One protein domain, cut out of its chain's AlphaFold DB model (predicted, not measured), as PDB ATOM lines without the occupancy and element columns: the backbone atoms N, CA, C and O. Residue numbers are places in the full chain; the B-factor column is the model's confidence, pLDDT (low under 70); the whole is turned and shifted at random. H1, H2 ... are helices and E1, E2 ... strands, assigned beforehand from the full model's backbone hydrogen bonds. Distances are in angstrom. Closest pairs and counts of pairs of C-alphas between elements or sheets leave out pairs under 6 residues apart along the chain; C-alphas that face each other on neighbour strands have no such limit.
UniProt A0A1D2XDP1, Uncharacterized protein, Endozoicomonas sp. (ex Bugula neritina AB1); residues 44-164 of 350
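AT A GLANCE: This is residues 44 to 164 of the 350 residues of an uncharacterized protein of Endozoicomonas sp. (ex Bugula neritina AB1) (UniProt A0A1D2XDP1). A twisted sheet of four parallel strands forms the core, with helices packed over both of its faces in three layers: H2 and H3 cover one face, and H1, H4 and H5 lie on the other. The long helix H2 runs along the strands, H3 runs along them nearer the edge strand E3, and H1 and H5 cross the other face at a slant. The printed part has 121 residues with five named helices and four named strands, in the order H1, E1, H2, E2, H3, E3, H4, E4, H5, and the sheet runs E1, E2, E4, E3. The class is mixed, helices and strands. The whole is compact, with a radius of gyration of the C-alphas of 13.3 A, and has a rounded outline spanning 36 by 34 by 26 A.

IN THESE COORDINATES: H1, residues 44 to 53, begins with C-alpha 44 at (-22.885, -117.067, 9.189) and is 14.2 A long from first to last C-alpha. E1, residues 58 to 63, is 16.8 A long. H2, residues 71 to 88, is the longest helix at 25.9 A, from C-alpha 71 at (-9.822, -94.798, 6.867) to C-alpha 88 at (-14.937, -106.982, -15.417). E2, residues 95 to 100, measures 16.1 A, and H3, residues 107 to 116, measures 14.4 A. E3, residues 120 to 123, is 10.1 A long, and H4, residues 129 to 134, is 8.7 A long. E4, residues 141 to 146, measures 15.6 A. H5, residues 151 to 159, is 12.1 A long and ends with C-alpha 159 at (-6.103, -118.124, 4.054).

HOW THE PARTS SIT: E1 and E3 are the edge strands of the sheet, and the strands' lines turn by 65 degrees from edge to edge. E1 and E2 are parallel at 19 degrees, with N 98 and O 60 2.8 A apart, within hydrogen-bond range. E2 and E4 are parallel at 25 degrees, with N 97 and O 142 at 2.8 A. E4 and E3 are parallel at 21 degrees, with N 122 and O 143 at 2.8 A. E1, H2, E2 and E3, H4, E4 are strand-helix-strand units, two parallel neighbour strands with a helix between, and each crossover is right-handed. E2, H3, E3 is a split unit with E4 between its strands in the sheet, also with a right-handed crossover. H2 is on the sheet at a height of 9.8 A, over E2. H3 is on the same face at a height of 9.5 A, over E4 and E3. H2, with residues 72 to 76 alone, touches H3 at a steep tilt of 46 degrees, and their closest C-alphas, those of Glu 76 and Val 113, are 5.8 A apart. H1 is on the opposite face from H2, at a height of 9.9 A, over E1 and E2. H5 is on the same face as H1, and the two touch at a steep tilt of 41 degrees; their closest C-alphas, those of Cys 49 and Leu 157, are 5.7 A apart. H4 touches H1 at 33 degrees, a shallow tilt only just short of steep, with C-alphas 44 and 130 closest at 4.3 A. H4 and H5 are apart. In H1, H2, H3, H4 and H5 every O i to N i+4 pair is within hydrogen-bond range.

THE WHOLE: The two C-alphas farthest apart, those of Ser 90 and Glu 103, are 37.6 A apart. The printed part has no cut, and no link is long. The mean pLDDT of the printed part is 87.5; residues 66 to 69 and 101 to 106 are under 70.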
ATOM      1  N   ALA A  44     -23.329-117.888  10.311       87.31
ATOM      2  CA  ALA A  44     -22.885-117.067   9.189       87.31
ATOM      3  C   ALA A  44     -21.373-117.192   8.918       87.31
ATOM      4  O   ALA A  44     -20.959-117.269   7.764       87.31
ATOM      5  N   ILE A  45     -20.542-117.260   9.960       87.12
ATOM      6  CA  ILE A  45     -19.082-117.380   9.842       87.12
ATOM      7  C   ILE A  45     -18.691-118.771   9.344       87.12
ATOM      8  O   ILE A  45     -17.835-118.893   8.470       87.12
ATOM      9  N   GLU A  46     -19.344-119.820   9.847       86.62
ATOM     10  CA  GLU A  46     -19.126-121.191   9.369       86.62
ATOM     11  C   GLU A  46     -19.500-121.332   7.892       86.62
ATOM     12  O   GLU A  46     -18.737-121.903   7.106       86.62
ATOM     13  N   TYR A  47     -20.634-120.741   7.498       89.69
ATOM     14  CA  TYR A  47     -21.053-120.649   6.104       89.69
ATOM     15  C   TYR A  47     -19.992-119.953   5.242       89.69
ATOM     16  O   TYR A  47     -19.595-120.505   4.215       89.69
ATOM     17  N   LEU A  48     -19.493-118.786   5.667       91.19
ATOM     18  CA  LEU A  48     -18.461-118.038   4.941       91.19
ATOM     19  C   LEU A  48     -17.173-118.845   4.779       91.19
ATOM     20  O   LEU A  48     -16.671-118.965   3.664       91.19
ATOM     21  N   CYS A  49     -16.664-119.441   5.861       89.31
ATOM     22  CA  CYS A  49     -15.472-120.288   5.828       89.31
ATOM     23  C   CYS A  49     -15.617-121.422   4.811       89.31
ATOM     24  O   CYS A  49     -14.738-121.606   3.969       89.31
ATOM     25  N   LYS A  50     -16.736-122.154   4.875       91.81
ATOM     26  CA  LYS A  50     -17.016-123.282   3.983       91.81
ATOM     27  C   LYS A  50     -17.149-122.834   2.528       91.81
ATOM     28  O   LYS A  50     -16.547-123.429   1.644       91.81
ATOM     29  N   LYS A  51     -17.908-121.771   2.261       93.62
ATOM     30  CA  LYS A  51     -18.166-121.309   0.889       93.62
ATOM     31  C   LYS A  51     -16.968-120.637   0.232       93.62
ATOM     32  O   LYS A  51     -16.812-120.746  -0.985       93.62
ATOM     33  N   SER A  52     -16.115-120.008   1.036       91.69
ATOM     34  CA  SER A  52     -14.811-119.511   0.606       91.69
ATOM     35  C   SER A  52     -13.866-120.666   0.271       91.69
ATOM     36  O   SER A  52     -13.210-120.636  -0.758       91.69
ATOM     37  N   GLU A  53     -13.831-121.721   1.084       91.25
ATOM     38  CA  GLU A  53     -13.033-122.923   0.795       91.25
ATOM     39  C   GLU A  53     -13.493-123.624  -0.497       91.25
ATOM     40  O   GLU A  53     -12.680-123.989  -1.340       91.25
ATOM     41  N   GLU A  54     -14.810-123.718  -0.706       92.75
ATOM     42  CA  GLU A  54     -15.433-124.275  -1.917       92.75
ATOM     43  C   GLU A  54     -15.340-123.349  -3.151       92.75
ATOM     44  O   GLU A  54     -15.831-123.711  -4.219       92.75
ATOM     45  N   LYS A  55     -14.774-122.139  -3.024       88.88
ATOM     46  CA  LYS A  55     -14.700-121.107  -4.085       88.88
ATOM     47  C   LYS A  55     -16.045-120.675  -4.689       88.88
ATOM     48  O   LYS A  55     -16.114-120.078  -5.765       88.88
ATOM     49  N   THR A  56     -17.138-120.935  -3.979       92.94
ATOM     50  CA  THR A  56     -18.500-120.554  -4.399       92.94
ATOM     51  C   THR A  56     -18.868-119.144  -3.951       92.94
ATOM     52  O   THR A  56     -19.739-118.509  -4.539       92.94
ATOM     53  N   VAL A  57     -18.170-118.631  -2.939       93.75
ATOM     54  CA  VAL A  57     -18.205-117.237  -2.507       93.75
ATOM     55  C   VAL A  57     -16.771-116.736  -2.498       93.75
ATOM     56  O   VAL A  57     -15.891-117.373  -1.920       93.75
ATOM     57  N   ARG A  58     -16.532-115.582  -3.115       95.25
ATOM     58  CA  ARG A  58     -15.215-114.948  -3.101       95.25
ATOM     59  C   ARG A  58     -15.169-113.944  -1.970       95.25
ATOM     60  O   ARG A  58     -16.115-113.196  -1.751       95.25
ATOM     61  N   THR A  59     -14.065-113.908  -1.252       95.50
ATOM     62  CA  THR A  59     -13.928-113.074  -0.058       95.50
ATOM     63  C   THR A  59     -12.713-112.159  -0.186       95.50
ATOM     64  O   THR A  59     -11.703-112.538  -0.789       95.50
ATOM     65  N   SER A  60     -12.811-110.955   0.380       95.88
ATOM     66  CA  SER A  60     -11.692-110.047   0.668       95.88
ATOM     67  C   SER A  60     -11.725-109.708   2.152       95.88
ATOM     68  O   SER A  60     -12.790-109.375   2.671       95.88
ATOM     69  N   ILE A  61     -10.581-109.781   2.834       95.19
ATOM     70  CA  ILE A  61     -10.475-109.404   4.248       95.19
ATOM     71  C   ILE A  61      -9.936-107.981   4.366       95.19
ATOM     72  O   ILE A  61      -8.899-107.653   3.788       95.19
ATOM     73  N   VAL A  62     -10.611-107.165   5.172       93.31
ATOM     74  CA  VAL A  62     -10.135-105.858   5.623       93.31
ATOM     75  C   VAL A  62      -9.983-105.895   7.137       93.31
ATOM     76  O   VAL A  62     -10.941-106.201   7.847       93.31
ATOM     77  N   TYR A  63      -8.797-105.572   7.643       88.38
ATOM     78  CA  TYR A  63      -8.510-105.589   9.077       88.38
ATOM     79  C   TYR A  63      -7.712-104.363   9.499       88.38
ATOM     80  O   TYR A  63      -6.730-103.996   8.856       88.38
ATOM     81  N   GLY A  64      -8.093-103.800  10.642       78.31
ATOM     82  CA  GLY A  64      -7.276-102.834  11.371       78.31
ATOM     83  C   GLY A  64      -7.613-101.362  11.119       78.31
ATOM     84  O   GLY A  64      -7.109-100.500  11.827       78.31
ATOM     85  N   LEU A  65      -8.514-101.057  10.182       79.19
ATOM     86  CA  LEU A  65      -9.011 -99.689   9.997       79.19
ATOM     87  C   LEU A  65      -9.704 -99.191  11.283       79.19
ATOM     88  O   LEU A  65     -10.500 -99.919  11.882       79.19
ATOM     89  N   GLY A  66      -9.400 -97.962  11.711       65.62
ATOM     90  CA  GLY A  66      -9.991 -97.311  12.888       65.62
ATOM     91  C   GLY A  66      -9.089 -96.380  13.682       65.62
ATOM     92  O   GLY A  66      -9.367 -96.130  14.851       65.62
ATOM     93  N   ARG A  67      -8.015 -95.871  13.076       63.34
ATOM     94  CA  ARG A  67      -7.047 -94.989  13.747       63.34
ATOM     95  C   ARG A  67      -6.823 -93.658  13.038       63.34
ATOM     96  O   ARG A  67      -6.159 -92.805  13.618       63.34
ATOM     97  N   GLY A  68      -7.349 -93.466  11.827       66.31
ATOM     98  CA  GLY A  68      -7.100 -92.255  11.050       66.31
ATOM     99  C   GLY A  68      -8.324 -91.725  10.311       66.31
ATOM    100  O   GLY A  68      -9.181 -92.478   9.853       66.31
ATOM    101  N   ASP A  69      -8.351 -90.408  10.112       69.38
ATOM    102  CA  ASP A  69      -9.428 -89.698   9.407       69.38
ATOM    103  C   ASP A  69      -9.601 -90.147   7.943       69.38
ATOM    104  O   ASP A  69     -10.666 -89.984   7.349       69.38
ATOM    105  N   ASN A  70      -8.566 -90.758   7.357       77.75
ATOM    106  CA  ASN A  70      -8.568 -91.245   5.977       77.75
ATOM    107  C   ASN A  70      -9.089 -92.683   5.818       77.75
ATOM    108  O   ASN A  70      -9.287 -93.126   4.684       77.75
ATOM    109  N   ASP A  71      -9.351 -93.406   6.911       82.62
ATOM    110  CA  ASP A  71      -9.822 -94.798   6.867       82.62
ATOM    111  C   ASP A  71     -11.103 -94.981   6.021       82.62
ATOM    112  O   ASP A  71     -11.165 -95.935   5.236       82.62
ATOM    113  N   PRO A  72     -12.107 -94.074   6.070       86.06
ATOM    114  CA  PRO A  72     -13.278 -94.164   5.199       86.06
ATOM    115  C   PRO A  72     -12.938 -94.062   3.706       86.06
ATOM    116  O   PRO A  72     -13.521 -94.786   2.903       86.06
ATOM    117  N   ILE A  73     -11.996 -93.190   3.331       88.12
ATOM    118  CA  ILE A  73     -11.582 -92.979   1.933       88.12
ATOM    119  C   ILE A  73     -10.835 -94.212   1.416       88.12
ATOM    120  O   ILE A  73     -11.110 -94.688   0.313       88.12
ATOM    121  N   ILE A  74      -9.928 -94.754   2.233       90.00
ATOM    122  CA  ILE A  74      -9.174 -95.976   1.931       90.00
ATOM    123  C   ILE A  74     -10.131 -97.138   1.668       90.00
ATOM    124  O   ILE A  74     -10.031 -97.809   0.636       90.00
ATOM    125  N   LEU A  75     -11.096 -97.345   2.568       91.06
ATOM    126  CA  LEU A  75     -12.080 -98.410   2.427       91.06
ATOM    127  C   LEU A  75     -12.974 -98.211   1.195       91.06
ATOM    128  O   LEU A  75     -13.227 -99.162   0.461       91.06
ATOM    129  N   GLU A  76     -13.419 -96.982   0.934       91.50
ATOM    130  CA  GLU A  76     -14.240 -96.644  -0.232       91.50
ATOM    131  C   GLU A  76     -13.517 -96.945  -1.553       91.50
ATOM    132  O   GLU A  76     -14.095 -97.550  -2.466       91.50
ATOM    133  N   ARG A  77     -12.228 -96.592  -1.654       91.88
ATOM    134  CA  ARG A  77     -11.400 -96.915  -2.824       91.88
ATOM    135  C   ARG A  77     -11.177 -98.417  -2.966       91.88
ATOM    136  O   ARG A  77     -11.279 -98.928  -4.082       91.88
ATOM    137  N   TRP A  78     -10.936 -99.122  -1.861       94.44
ATOM    138  CA  TRP A  78     -10.782-100.576  -1.857       94.44
ATOM    139  C   TRP A  78     -12.046-101.291  -2.351       94.44
ATOM    140  O   TRP A  78     -11.990-102.065  -3.311       94.44
ATOM    141  N   ILE A  79     -13.209-100.956  -1.777       94.38
ATOM    142  CA  ILE A  79     -14.521-101.469  -2.201       94.38
ATOM    143  C   ILE A  79     -14.757-101.162  -3.681       94.38
ATOM    144  O   ILE A  79     -15.158-102.037  -4.450       94.38
ATOM    145  N   SER A  80     -14.482 -99.928  -4.106       92.75
ATOM    146  CA  SER A  80     -14.661 -99.506  -5.495       92.75
ATOM    147  C   SER A  80     -13.779-100.283  -6.474       92.75
ATOM    148  O   SER A  80     -14.240-100.586  -7.582       92.75
ATOM    149  N   GLY A  81     -12.541-100.600  -6.083       94.25
ATOM    150  CA  GLY A  81     -11.610-101.434  -6.844       94.25
ATOM    151  C   GLY A  81     -12.134-102.857  -7.010       94.25
ATOM    152  O   GLY A  81     -12.297-103.316  -8.141       94.25
ATOM    153  N   ILE A  82     -12.514-103.504  -5.903       95.56
ATOM    154  CA  ILE A  82     -13.109-104.850  -5.921       95.56
ATOM    155  C   ILE A  82     -14.370-104.865  -6.789       95.56
ATOM    156  O   ILE A  82     -14.481-105.692  -7.687       95.56
ATOM    157  N   LYS A  83     -15.299-103.915  -6.613       94.56
ATOM    158  CA  LYS A  83     -16.518-103.833  -7.439       94.56
ATOM    159  C   LYS A  83     -16.214-103.726  -8.936       94.56
ATOM    160  O   LYS A  83     -16.919-104.330  -9.743       94.56
ATOM    161  N   ALA A  84     -15.200-102.952  -9.326       93.44
ATOM    162  CA  ALA A  84     -14.814-102.867 -10.735       93.44
ATOM    163  C   ALA A  84     -14.219-104.174 -11.252       93.44
ATOM    164  O   ALA A  84     -14.581-104.590 -12.350       93.44
ATOM    165  N   GLN A  85     -13.380-104.836 -10.454       94.94
ATOM    166  CA  GLN A  85     -12.839-106.144 -10.802       94.94
ATOM    167  C   GLN A  85     -13.969-107.168 -10.998       94.94
ATOM    168  O   GLN A  85     -14.027-107.827 -12.034       94.94
ATOM    169  N   VAL A  86     -14.934-107.222 -10.075       93.38
ATOM    170  CA  VAL A  86     -16.095-108.124 -10.153       93.38
ATOM    171  C   VAL A  86     -16.918-107.877 -11.414       93.38
ATOM    172  O   VAL A  86     -17.349-108.827 -12.067       93.38
ATOM    173  N   LYS A  87     -17.115-106.607 -11.787       91.25
ATOM    174  CA  LYS A  87     -17.840-106.231 -13.005       91.25
ATOM    175  C   LYS A  87     -17.106-106.672 -14.276       91.25
ATOM    176  O   LYS A  87     -17.764-107.062 -15.237       91.25
ATOM    177  N   ALA A  88     -15.775-106.595 -14.283       89.75
ATOM    178  CA  ALA A  88     -14.937-106.982 -15.417       89.75
ATOM    179  C   ALA A  88     -14.719-108.503 -15.523       89.75
ATOM    180  O   ALA A  88     -14.450-109.009 -16.608       89.75
ATOM    181  N   SER A  89     -14.845-109.236 -14.414       88.81
ATOM    182  CA  SER A  89     -14.628-110.682 -14.357       88.81
ATOM    183  C   SER A  89     -15.760-111.481 -15.022       88.81
ATOM    184  O   SER A  89     -16.940-111.118 -14.959       88.81
ATOM    185  N   SER A  90     -15.408-112.611 -15.640       88.88
ATOM    186  CA  SER A  90     -16.358-113.614 -16.141       88.88
ATOM    187  C   SER A  90     -16.945-114.484 -15.021       88.88
ATOM    188  O   SER A  90     -18.021-115.060 -15.205       88.88
ATOM    189  N   GLU A  91     -16.292-114.534 -13.855       88.81
ATOM    190  CA  GLU A  91     -16.732-115.310 -12.697       88.81
ATOM    191  C   GLU A  91     -18.065-114.799 -12.153       88.81
ATOM    192  O   GLU A  91     -18.266-113.600 -11.959       88.81
ATOM    193  N   GLN A  92     -18.979-115.726 -11.873       90.25
ATOM    194  CA  GLN A  92     -20.338-115.408 -11.433       90.25
ATOM    195  C   GLN A  92     -20.500-115.446  -9.907       90.25
ATOM    196  O   GLN A  92     -21.561-115.093  -9.402       90.25
ATOM    197  N   SER A  93     -19.471-115.842  -9.154       93.06
ATOM    198  CA  SER A  93     -19.564-115.984  -7.699       93.06
ATOM    199  C   SER A  93     -19.759-114.627  -6.999       93.06
ATOM    200  O   SER A  93     -19.068-113.654  -7.350       93.06
ATOM    201  N   PRO A  94     -20.654-114.545  -5.992       95.62
ATOM    202  CA  PRO A  94     -20.788-113.356  -5.156       95.62
ATOM    203  C   PRO A  94     -19.474-113.034  -4.443       95.62
ATOM    204  O   PRO A  94     -18.630-113.910  -4.217       95.62
ATOM    205  N   VAL A  95     -19.311-111.762  -4.088       96.75
ATOM    206  CA  VAL A  95     -18.135-111.238  -3.396       96.75
ATOM    207  C   VAL A  95     -18.514-110.631  -2.063       96.75
ATOM    208  O   VAL A  95     -19.426-109.813  -1.966       96.75
ATOM    209  N   ILE A  96     -17.768-111.010  -1.035       96.69
ATOM    210  CA  ILE A  96     -17.955-110.538   0.327       96.69
ATOM    211  C   ILE A  96     -16.682-109.856   0.799       96.69
ATOM    212  O   ILE A  96     -15.619-110.469   0.891       96.69
ATOM    213  N   ILE A  97     -16.800-108.579   1.134       96.69
ATOM    214  CA  ILE A  97     -15.735-107.798   1.754       96.69
ATOM    215  C   ILE A  97     -15.955-107.872   3.265       96.69
ATOM    216  O   ILE A  97     -16.814-107.183   3.811       96.69
ATOM    217  N   ALA A  98     -15.219-108.757   3.927       94.88
ATOM    218  CA  ALA A  98     -15.300-109.009   5.359       94.88
ATOM    219  C   ALA A  98     -14.440-107.986   6.114       94.88
ATOM    220  O   ALA A  98     -13.210-108.019   6.036       94.88
ATOM    221  N   VAL A  99     -15.089-107.069   6.829       92.06
ATOM    222  CA  VAL A  99     -14.445-105.950   7.521       92.06
ATOM    223  C   VAL A  99     -14.436-106.198   9.026       92.06
ATOM    224  O   VAL A  99     -15.487-106.288   9.663       92.06
ATOM    225  N   PHE A 100     -13.231-106.275   9.586       87.56
ATOM    226  CA  PHE A 100     -12.972-106.389  11.018       87.56
ATOM    227  C   PHE A 100     -12.670-105.004  11.575       87.56
ATOM    228  O   PHE A 100     -11.593-104.438  11.370       87.56
ATOM    229  N   VAL A 101     -13.674-104.455  12.243       69.75
ATOM    230  CA  VAL A 101     -13.713-103.083  12.733       69.75
ATOM    231  C   VAL A 101     -13.020-103.005  14.102       69.75
ATOM    232  O   VAL A 101     -13.336-103.799  14.986       69.75
ATOM    233  N   ARG A 102     -12.071-102.075  14.298       68.25
ATOM    234  CA  ARG A 102     -11.485-101.794  15.628       68.25
ATOM    235  C   ARG A 102     -12.299-100.739  16.378       68.25
ATOM    236  O   ARG A 102     -13.022 -99.957  15.763       68.25
ATOM    237  N   GLU A 103     -12.105-100.660  17.697       55.22
ATOM    238  CA  GLU A 103     -12.541 -99.511  18.503       55.22
ATOM    239  C   GLU A 103     -12.068 -98.201  17.841       55.22
ATOM    240  O   GLU A 103     -10.870 -98.006  17.650       55.22
ATOM    241  N   GLY A 104     -13.012 -97.340  17.441       54.19
ATOM    242  CA  GLY A 104     -12.746 -96.060  16.765       54.19
ATOM    243  C   GLY A 104     -13.329 -95.950  15.350       54.19
ATOM    244  O   GLY A 104     -13.859 -94.898  14.992       54.19
ATOM    245  N   PHE A 105     -13.347 -97.033  14.563       64.25
ATOM    246  CA  PHE A 105     -14.117 -97.061  13.315       64.25
ATOM    247  C   PHE A 105     -15.538 -97.496  13.655       64.25
ATOM    248  O   PHE A 105     -15.765 -98.623  14.070       64.25
ATOM    249  N   THR A 106     -16.522 -96.612  13.560       66.19
ATOM    250  CA  THR A 106     -17.880 -97.000  13.955       66.19
ATOM    251  C   THR A 106     -18.545 -97.827  12.854       66.19
ATOM    252  O   THR A 106     -18.324 -97.610  11.660       66.19
ATOM    253  N   THR A 107     -19.453 -98.726  13.238       72.75
ATOM    254  CA  THR A 107     -20.401 -99.364  12.308       72.75
ATOM    255  C   THR A 107     -21.120 -98.330  11.430       72.75
ATOM    256  O   THR A 107     -21.436 -98.609  10.276       72.75
ATOM    257  N   GLN A 108     -21.328 -97.112  11.940       75.69
ATOM    258  CA  GLN A 108     -21.918 -96.007  11.189       75.69
ATOM    259  C   GLN A 108     -21.005 -95.488  10.070       75.69
ATOM    260  O   GLN A 108     -21.484 -95.253   8.963       75.69
ATOM    261  N   ASN A 109     -19.695 -95.368  10.310       79.50
ATOM    262  CA  ASN A 109     -18.732 -95.000   9.268       79.50
ATOM    263  C   ASN A 109     -18.718 -96.044   8.148       79.50
ATOM    264  O   ASN A 109     -18.753 -95.690   6.972       79.50
ATOM    265  N   LEU A 110     -18.739 -97.330   8.514       83.00
ATOM    266  CA  LEU A 110     -18.801 -98.432   7.557       83.00
ATOM    267  C   LEU A 110     -20.085 -98.396   6.719       83.00
ATOM    268  O   LEU A 110     -20.024 -98.516   5.495       83.00
ATOM    269  N   LYS A 111     -21.237 -98.175   7.363       83.25
ATOM    270  CA  LYS A 111     -22.527 -98.002   6.679       83.25
ATOM    271  C   LYS A 111     -22.508 -96.802   5.733       83.25
ATOM    272  O   LYS A 111     -22.885 -96.955   4.580       83.25
ATOM    273  N   SER A 112     -21.975 -95.659   6.164       84.88
ATOM    274  CA  SER A 112     -21.858 -94.465   5.316       84.88
ATOM    275  C   SER A 112     -20.960 -94.697   4.094       84.88
ATOM    276  O   SER A 112     -21.325 -94.335   2.976       84.88
ATOM    277  N   VAL A 113     -19.803 -95.347   4.269       86.12
ATOM    278  CA  VAL A 113     -18.919 -95.732   3.152       86.12
ATOM    279  C   VAL A 113     -19.642 -96.663   2.179       86.12
ATOM    280  O   VAL A 113     -19.530 -96.513   0.958       86.12
ATOM    281  N   ALA A 114     -20.399 -97.619   2.711       85.31
ATOM    282  CA  ALA A 114     -21.138 -98.569   1.906       85.31
ATOM    283  C   ALA A 114     -22.293 -97.915   1.124       85.31
ATOM    284  O   ALA A 114     -22.460 -98.190  -0.064       85.31
ATOM    285  N   GLU A 115     -23.029 -96.993   1.746       85.62
ATOM    286  CA  GLU A 115     -24.066 -96.184   1.096       85.62
ATOM    287  C   GLU A 115     -23.490 -95.377  -0.073       85.62
ATOM    288  O   GLU A 115     -23.984 -95.493  -1.198       85.62
ATOM    289  N   ARG A 116     -22.382 -94.649   0.144       85.94
ATOM    290  CA  ARG A 116     -21.674 -93.919  -0.929       85.94
ATOM    291  C   ARG A 116     -21.207 -94.842  -2.052       85.94
ATOM    292  O   ARG A 116     -21.260 -94.482  -3.224       85.94
ATOM    293  N   SER A 117     -20.808 -96.062  -1.699       84.56
ATOM    294  CA  SER A 117     -20.384 -97.087  -2.652       84.56
ATOM    295  C   SER A 117     -21.549 -97.845  -3.299       84.56
ATOM    296  O   SER A 117     -21.291 -98.716  -4.135       84.56
ATOM    297  N   SER A 118     -22.808 -97.565  -2.931       87.75
ATOM    298  CA  SER A 118     -23.997 -98.336  -3.329       87.75
ATOM    299  C   SER A 118     -23.774 -99.843  -3.158       87.75
ATOM    300  O   SER A 118     -23.826-100.615  -4.124       87.75
ATOM    301  N   ILE A 119     -23.385-100.253  -1.951       91.31
ATOM    302  CA  ILE A 119     -23.127-101.649  -1.596       91.31
ATOM    303  C   ILE A 119     -23.942-102.022  -0.358       91.31
ATOM    304  O   ILE A 119     -24.054-101.242   0.588       91.31
ATOM    305  N   LYS A 120     -24.538-103.217  -0.367       92.12
ATOM    306  CA  LYS A 120     -25.294-103.720   0.780       92.12
ATOM    307  C   LYS A 120     -24.334-104.052   1.924       92.12
ATOM    308  O   LYS A 120     -23.272-104.633   1.693       92.12
ATOM    309  N   VAL A 121     -24.738-103.718   3.150       92.38
ATOM    310  CA  VAL A 121     -24.033-104.099   4.380       92.38
ATOM    311  C   VAL A 121     -24.804-105.201   5.089       92.38
ATOM    312  O   VAL A 121     -26.013-105.087   5.277       92.38
ATOM    313  N   ILE A 122     -24.101-106.251   5.501       92.06
ATOM    314  CA  ILE A 122     -24.636-107.342   6.316       92.06
ATOM    315  C   ILE A 122     -23.849-107.372   7.624       92.06
ATOM    316  O   ILE A 122     -22.634-107.555   7.619       92.06
ATOM    317  N   ASP A 123     -24.528-107.193   8.751       89.56
ATOM    318  CA  ASP A 123     -23.911-107.351  10.067       89.56
ATOM    319  C   ASP A 123     -24.023-108.812  10.504       89.56
ATOM    320  O   ASP A 123     -25.124-109.333  10.683       89.56
ATOM    321  N   THR A 124     -22.882-109.492  10.639       87.19
ATOM    322  CA  THR A 124     -22.854-110.928  10.956       87.19
ATOM    323  C   THR A 124     -23.160-111.237  12.424       87.19
ATOM    324  O   THR A 124     -23.333-112.404  12.768       87.19
ATOM    325  N   ASN A 125     -23.314-110.214  13.275       83.19
ATOM    326  CA  ASN A 125     -23.846-110.374  14.632       83.19
ATOM    327  C   ASN A 125     -25.372-110.538  14.665       83.19
ATOM    328  O   ASN A 125     -25.928-110.923  15.694       83.19
ATOM    329  N   LEU A 126     -26.068-110.230  13.566       85.06
ATOM    330  CA  LEU A 126     -27.523-110.331  13.493       85.06
ATOM    331  C   LEU A 126     -27.964-111.759  13.150       85.06
ATOM    332  O   LEU A 126     -27.320-112.461  12.366       85.06
ATOM    333  N   GLN A 127     -29.095-112.180  13.724       80.94
ATOM    334  CA  GLN A 127     -29.606-113.555  13.625       80.94
ATOM    335  C   GLN A 127     -29.946-113.992  12.191       80.94
ATOM    336  O   GLN A 127     -29.888-115.177  11.878       80.94
ATOM    337  N   ASP A 128     -30.292-113.060  11.304       89.56
ATOM    338  CA  ASP A 128     -30.686-113.340   9.923       89.56
ATOM    339  C   ASP A 128     -29.521-113.253   8.921       89.56
ATOM    340  O   ASP A 128     -29.710-113.500   7.727       89.56
ATOM    341  N   SER A 129     -28.311-112.939   9.389       89.81
ATOM    342  CA  SER A 129     -27.137-112.708   8.542       89.81
ATOM    343  C   SER A 129     -26.806-113.894   7.633       89.81
ATOM    344  O   SER A 129     -26.565-113.700   6.444       89.81
ATOM    345  N   GLU A 130     -26.888-115.133   8.125       91.81
ATOM    346  CA  GLU A 130     -26.673-116.333   7.304       91.81
ATOM    347  C   GLU A 130     -27.688-116.431   6.154       91.81
ATOM    348  O   GLU A 130     -27.326-116.722   5.012       91.81
ATOM    349  N   LYS A 131     -28.965-116.144   6.428       92.88
ATOM    350  CA  LYS A 131     -30.017-116.146   5.405       92.88
ATOM    351  C   LYS A 131     -29.744-115.074   4.351       92.88
ATOM    352  O   LYS A 131     -29.884-115.348   3.162       92.88
ATOM    353  N   GLN A 132     -29.320-113.881   4.772       94.06
ATOM    354  CA  GLN A 132     -28.943-112.808   3.852       94.06
ATOM    355  C   GLN A 132     -27.739-113.189   2.981       94.06
ATOM    356  O   GLN A 132     -27.741-112.896   1.789       94.06
ATOM    357  N   LEU A 133     -26.742-113.868   3.556       93.44
ATOM    358  CA  LEU A 133     -25.553-114.354   2.855       93.44
ATOM    359  C   LEU A 133     -25.863-115.460   1.839       93.44
ATOM    360  O   LEU A 133     -25.256-115.519   0.771       93.44
ATOM    361  N   ARG A 134     -26.812-116.342   2.156       93.62
ATOM    362  CA  ARG A 134     -27.284-117.399   1.245       93.62
ATOM    363  C   ARG A 134     -28.121-116.861   0.089       93.62
ATOM    364  O   ARG A 134     -28.190-117.507  -0.948       93.62
ATOM    365  N   ALA A 135     -28.756-115.707   0.277       94.19
ATOM    366  CA  ALA A 135     -29.595-115.065  -0.727       94.19
ATOM    367  C   ALA A 135     -28.810-114.204  -1.735       94.19
ATOM    368  O   ALA A 135     -29.432-113.610  -2.612       94.19
ATOM    369  N   LEU A 136     -27.480-114.109  -1.605       94.12
ATOM    370  CA  LEU A 136     -26.654-113.301  -2.501       94.12
ATOM    371  C   LEU A 136     -26.710-113.828  -3.937       94.12
ATOM    372  O   LEU A 136     -26.512-115.018  -4.191       94.12
ATOM    373  N   GLY A 137     -26.958-112.916  -4.872       91.19
ATOM    374  CA  GLY A 137     -27.002-113.205  -6.296       91.19
ATOM    375  C   GLY A 137     -25.618-113.342  -6.931       91.19
ATOM    376  O   GLY A 137     -24.584-112.989  -6.359       91.19
ATOM    377  N   ALA A 138     -25.600-113.822  -8.174       89.94
ATOM    378  CA  ALA A 138     -24.380-113.874  -8.968       89.94
ATOM    379  C   ALA A 138     -23.774-112.471  -9.148       89.94
ATOM    380  O   ALA A 138     -24.492-111.509  -9.422       89.94
ATOM    381  N   LYS A 139     -22.448-112.361  -8.999       88.81
ATOM    382  CA  LYS A 139     -21.677-111.101  -9.052       88.81
ATOM    383  C   LYS A 139     -22.120-110.011  -8.066       88.81
ATOM    384  O   LYS A 139     -21.646-108.876  -8.166       88.81
ATOM    385  N   GLU A 140     -22.990-110.324  -7.108       93.62
ATOM    386  CA  GLU A 140     -23.343-109.378  -6.057       93.62
ATOM    387  C   GLU A 140     -22.120-109.140  -5.168       93.62
ATOM    388  O   GLU A 140     -21.422-110.079  -4.790       93.62
ATOM    389  N   CYS A 141     -21.833-107.876  -4.866       95.12
ATOM    390  CA  CYS A 141     -20.765-107.494  -3.953       95.12
ATOM    391  C   CYS A 141     -21.409-106.926  -2.692       95.12
ATOM    392  O   CYS A 141     -22.262-106.045  -2.799       95.12
ATOM    393  N   VAL A 142     -21.014-107.421  -1.521       95.44
ATOM    394  CA  VAL A 142     -21.521-106.958  -0.223       95.44
ATOM    395  C   VAL A 142     -20.388-106.726   0.763       95.44
ATOM    396  O   VAL A 142     -19.320-107.333   0.669       95.44
ATOM    397  N   VAL A 143     -20.628-105.847   1.729       95.19
ATOM    398  CA  VAL A 143     -19.737-105.628   2.870       95.19
ATOM    399  C   VAL A 143     -20.306-106.361   4.074       95.19
ATOM    400  O   VAL A 143     -21.462-106.151   4.437       95.19
ATOM    401  N   CYS A 144     -19.495-107.193   4.713       93.38
ATOM    402  CA  CYS A 144     -19.855-107.845   5.962       93.38
ATOM    403  C   CYS A 144     -19.133-107.191   7.131       93.38
ATOM    404  O   CYS A 144     -17.906-107.100   7.131       93.38
ATOM    405  N   ILE A 145     -19.896-106.778   8.141       89.75
ATOM    406  CA  ILE A 145     -19.340-106.407   9.442       89.75
ATOM    407  C   ILE A 145     -19.077-107.704  10.188       89.75
ATOM    408  O   ILE A 145     -20.010-108.472  10.434       89.75
ATOM    409  N   MET A 146     -17.812-107.961  10.494       89.38
ATOM    410  CA  MET A 146     -17.381-109.196  11.138       89.38
ATOM    411  C   MET A 146     -17.230-108.983  12.645       89.38
ATOM    412  O   MET A 146     -16.671-107.956  13.045       89.38
ATOM    413  N   PRO A 147     -17.673-109.926  13.495       84.19
ATOM    414  CA  PRO A 147     -17.338-109.906  14.904       84.19
ATOM    415  C   PRO A 147     -15.852-110.162  15.116       84.19
ATOM    416  O   PRO A 147     -15.128-110.674  14.260       84.19
ATOM    417  N   SER A 148     -15.445-109.895  16.344       80.06
ATOM    418  CA  SER A 148     -14.345-110.553  17.028       80.06
ATOM    419  C   SER A 148     -14.364-112.070  16.792       80.06
ATOM    420  O   SER A 148     -15.324-112.746  17.159       80.06
ATOM    421  N   LEU A 149     -13.314-112.618  16.172       80.62
ATOM    422  CA  LEU A 149     -13.196-114.054  15.899       80.62
ATOM    423  C   LEU A 149     -12.024-114.668  16.649       80.62
ATOM    424  O   LEU A 149     -10.962-114.062  16.779       80.62
ATOM    425  N   HIS A 150     -12.193-115.932  17.041       81.31
ATOM    426  CA  HIS A 150     -11.081-116.747  17.509       81.31
ATOM    427  C   HIS A 150     -10.000-116.860  16.422       81.31
ATOM    428  O   HIS A 150     -10.308-117.020  15.234       81.31
ATOM    429  N   LYS A 151      -8.729-116.837  16.842       79.62
ATOM    430  CA  LYS A 151      -7.547-116.804  15.965       79.62
ATOM    431  C   LYS A 151      -7.598-117.829  14.830       79.62
ATOM    432  O   LYS A 151      -7.390-117.464  13.679       79.62
ATOM    433  N   SER A 152      -7.925-119.087  15.132       81.56
ATOM    434  CA  SER A 152      -7.971-120.167  14.132       81.56
ATOM    435  C   SER A 152      -9.007-119.933  13.025       81.56
ATOM    436  O   SER A 152      -8.726-120.182  11.854       81.56
ATOM    437  N   LEU A 153     -10.191-119.419  13.369       83.12
ATOM    438  CA  LEU A 153     -11.241-119.107  12.398       83.12
ATOM    439  C   LEU A 153     -10.877-117.882  11.562       83.12
ATOM    440  O   LEU A 153     -11.062-117.893  10.346       83.12
ATOM    441  N   PHE A 154     -10.312-116.854  12.200       87.19
ATOM    442  CA  PHE A 154      -9.820-115.678  11.493       87.19
ATOM    443  C   PHE A 154      -8.731-116.053  10.483       87.19
ATOM    444  O   PHE A 154      -8.824-115.687   9.316       87.19
ATOM    445  N   GLN A 155      -7.747-116.858  10.893       87.62
ATOM    446  CA  GLN A 155      -6.704-117.368  10.002       87.62
ATOM    447  C   GLN A 155      -7.285-118.201   8.856       87.62
ATOM    448  O   GLN A 155      -6.850-118.034   7.722       87.62
ATOM    449  N   LYS A 156      -8.292-119.047   9.114       88.00
ATOM    450  CA  LYS A 156      -8.954-119.830   8.060       88.00
ATOM    451  C   LYS A 156      -9.632-118.931   7.018       88.00
ATOM    452  O   LYS A 156      -9.451-119.150   5.823       88.00
ATOM    453  N   LEU A 157     -10.359-117.896   7.451       89.44
ATOM    454  CA  LEU A 157     -10.930-116.892   6.542       89.44
ATOM    455  C   LEU A 157      -9.843-116.150   5.765       89.44
ATOM    456  O   LEU A 157      -9.963-115.967   4.556       89.44
ATOM    457  N   VAL A 158      -8.777-115.746   6.458       91.44
ATOM    458  CA  VAL A 158      -7.651-115.052   5.840       91.44
ATOM    459  C   VAL A 158      -6.937-115.939   4.845       91.44
ATOM    460  O   VAL A 158      -6.530-115.385   3.850       91.44
ATOM    461  N   ILE A 159      -6.767-117.245   5.035       90.88
ATOM    462  CA  ILE A 159      -6.103-118.124   4.054       90.88
ATOM    463  C   ILE A 159      -7.017-118.377   2.852       90.88
ATOM    464  O   ILE A 159      -6.577-118.285   1.711       90.88
ATOM    465  N   ASN A 160      -8.307-118.611   3.094       90.50
ATOM    466  CA  ASN A 160      -9.262-118.958   2.040       90.50
ATOM    467  C   ASN A 160      -9.765-117.745   1.237       90.50
ATOM    468  O   ASN A 160     -10.622-117.908   0.362       90.50
ATOM    469  N   SER A 161      -9.287-116.532   1.538       92.94
ATOM    470  CA  SER A 161      -9.695-115.332   0.809       92.94
ATOM    471  C   SER A 161      -9.208-115.364  -0.634       92.94
ATOM    472  O   SER A 161      -8.041-115.633  -0.915       92.94
ATOM    473  N   HIS A 162     -10.115-115.053  -1.554       93.19
ATOM    474  CA  HIS A 162      -9.799-115.027  -2.981       93.19
ATOM    475  C   HIS A 162      -9.082-113.740  -3.365       93.19
ATOM    476  O   HIS A 162      -8.060-113.766  -4.033       93.19
ATOM    477  N   PHE A 163      -9.617-112.609  -2.916       95.44
ATOM    478  CA  PHE A 163      -9.018-111.308  -3.163       95.44
ATOM    479  C   PHE A 163      -7.830-111.071  -2.224       95.44
ATOM    480  O   PHE A 163      -7.783-111.637  -1.121       95.44
ATOM    481  N   PRO A 164      -6.894-110.181  -2.597       95.06
ATOM    482  CA  PRO A 164      -5.897-109.686  -1.659       95.06
ATOM    483  C   PRO A 164      -6.553-109.083  -0.407       95.06
ATOM    484  O   PRO A 164      -7.739-108.727  -0.398       95.06
TER     485      PRO A 164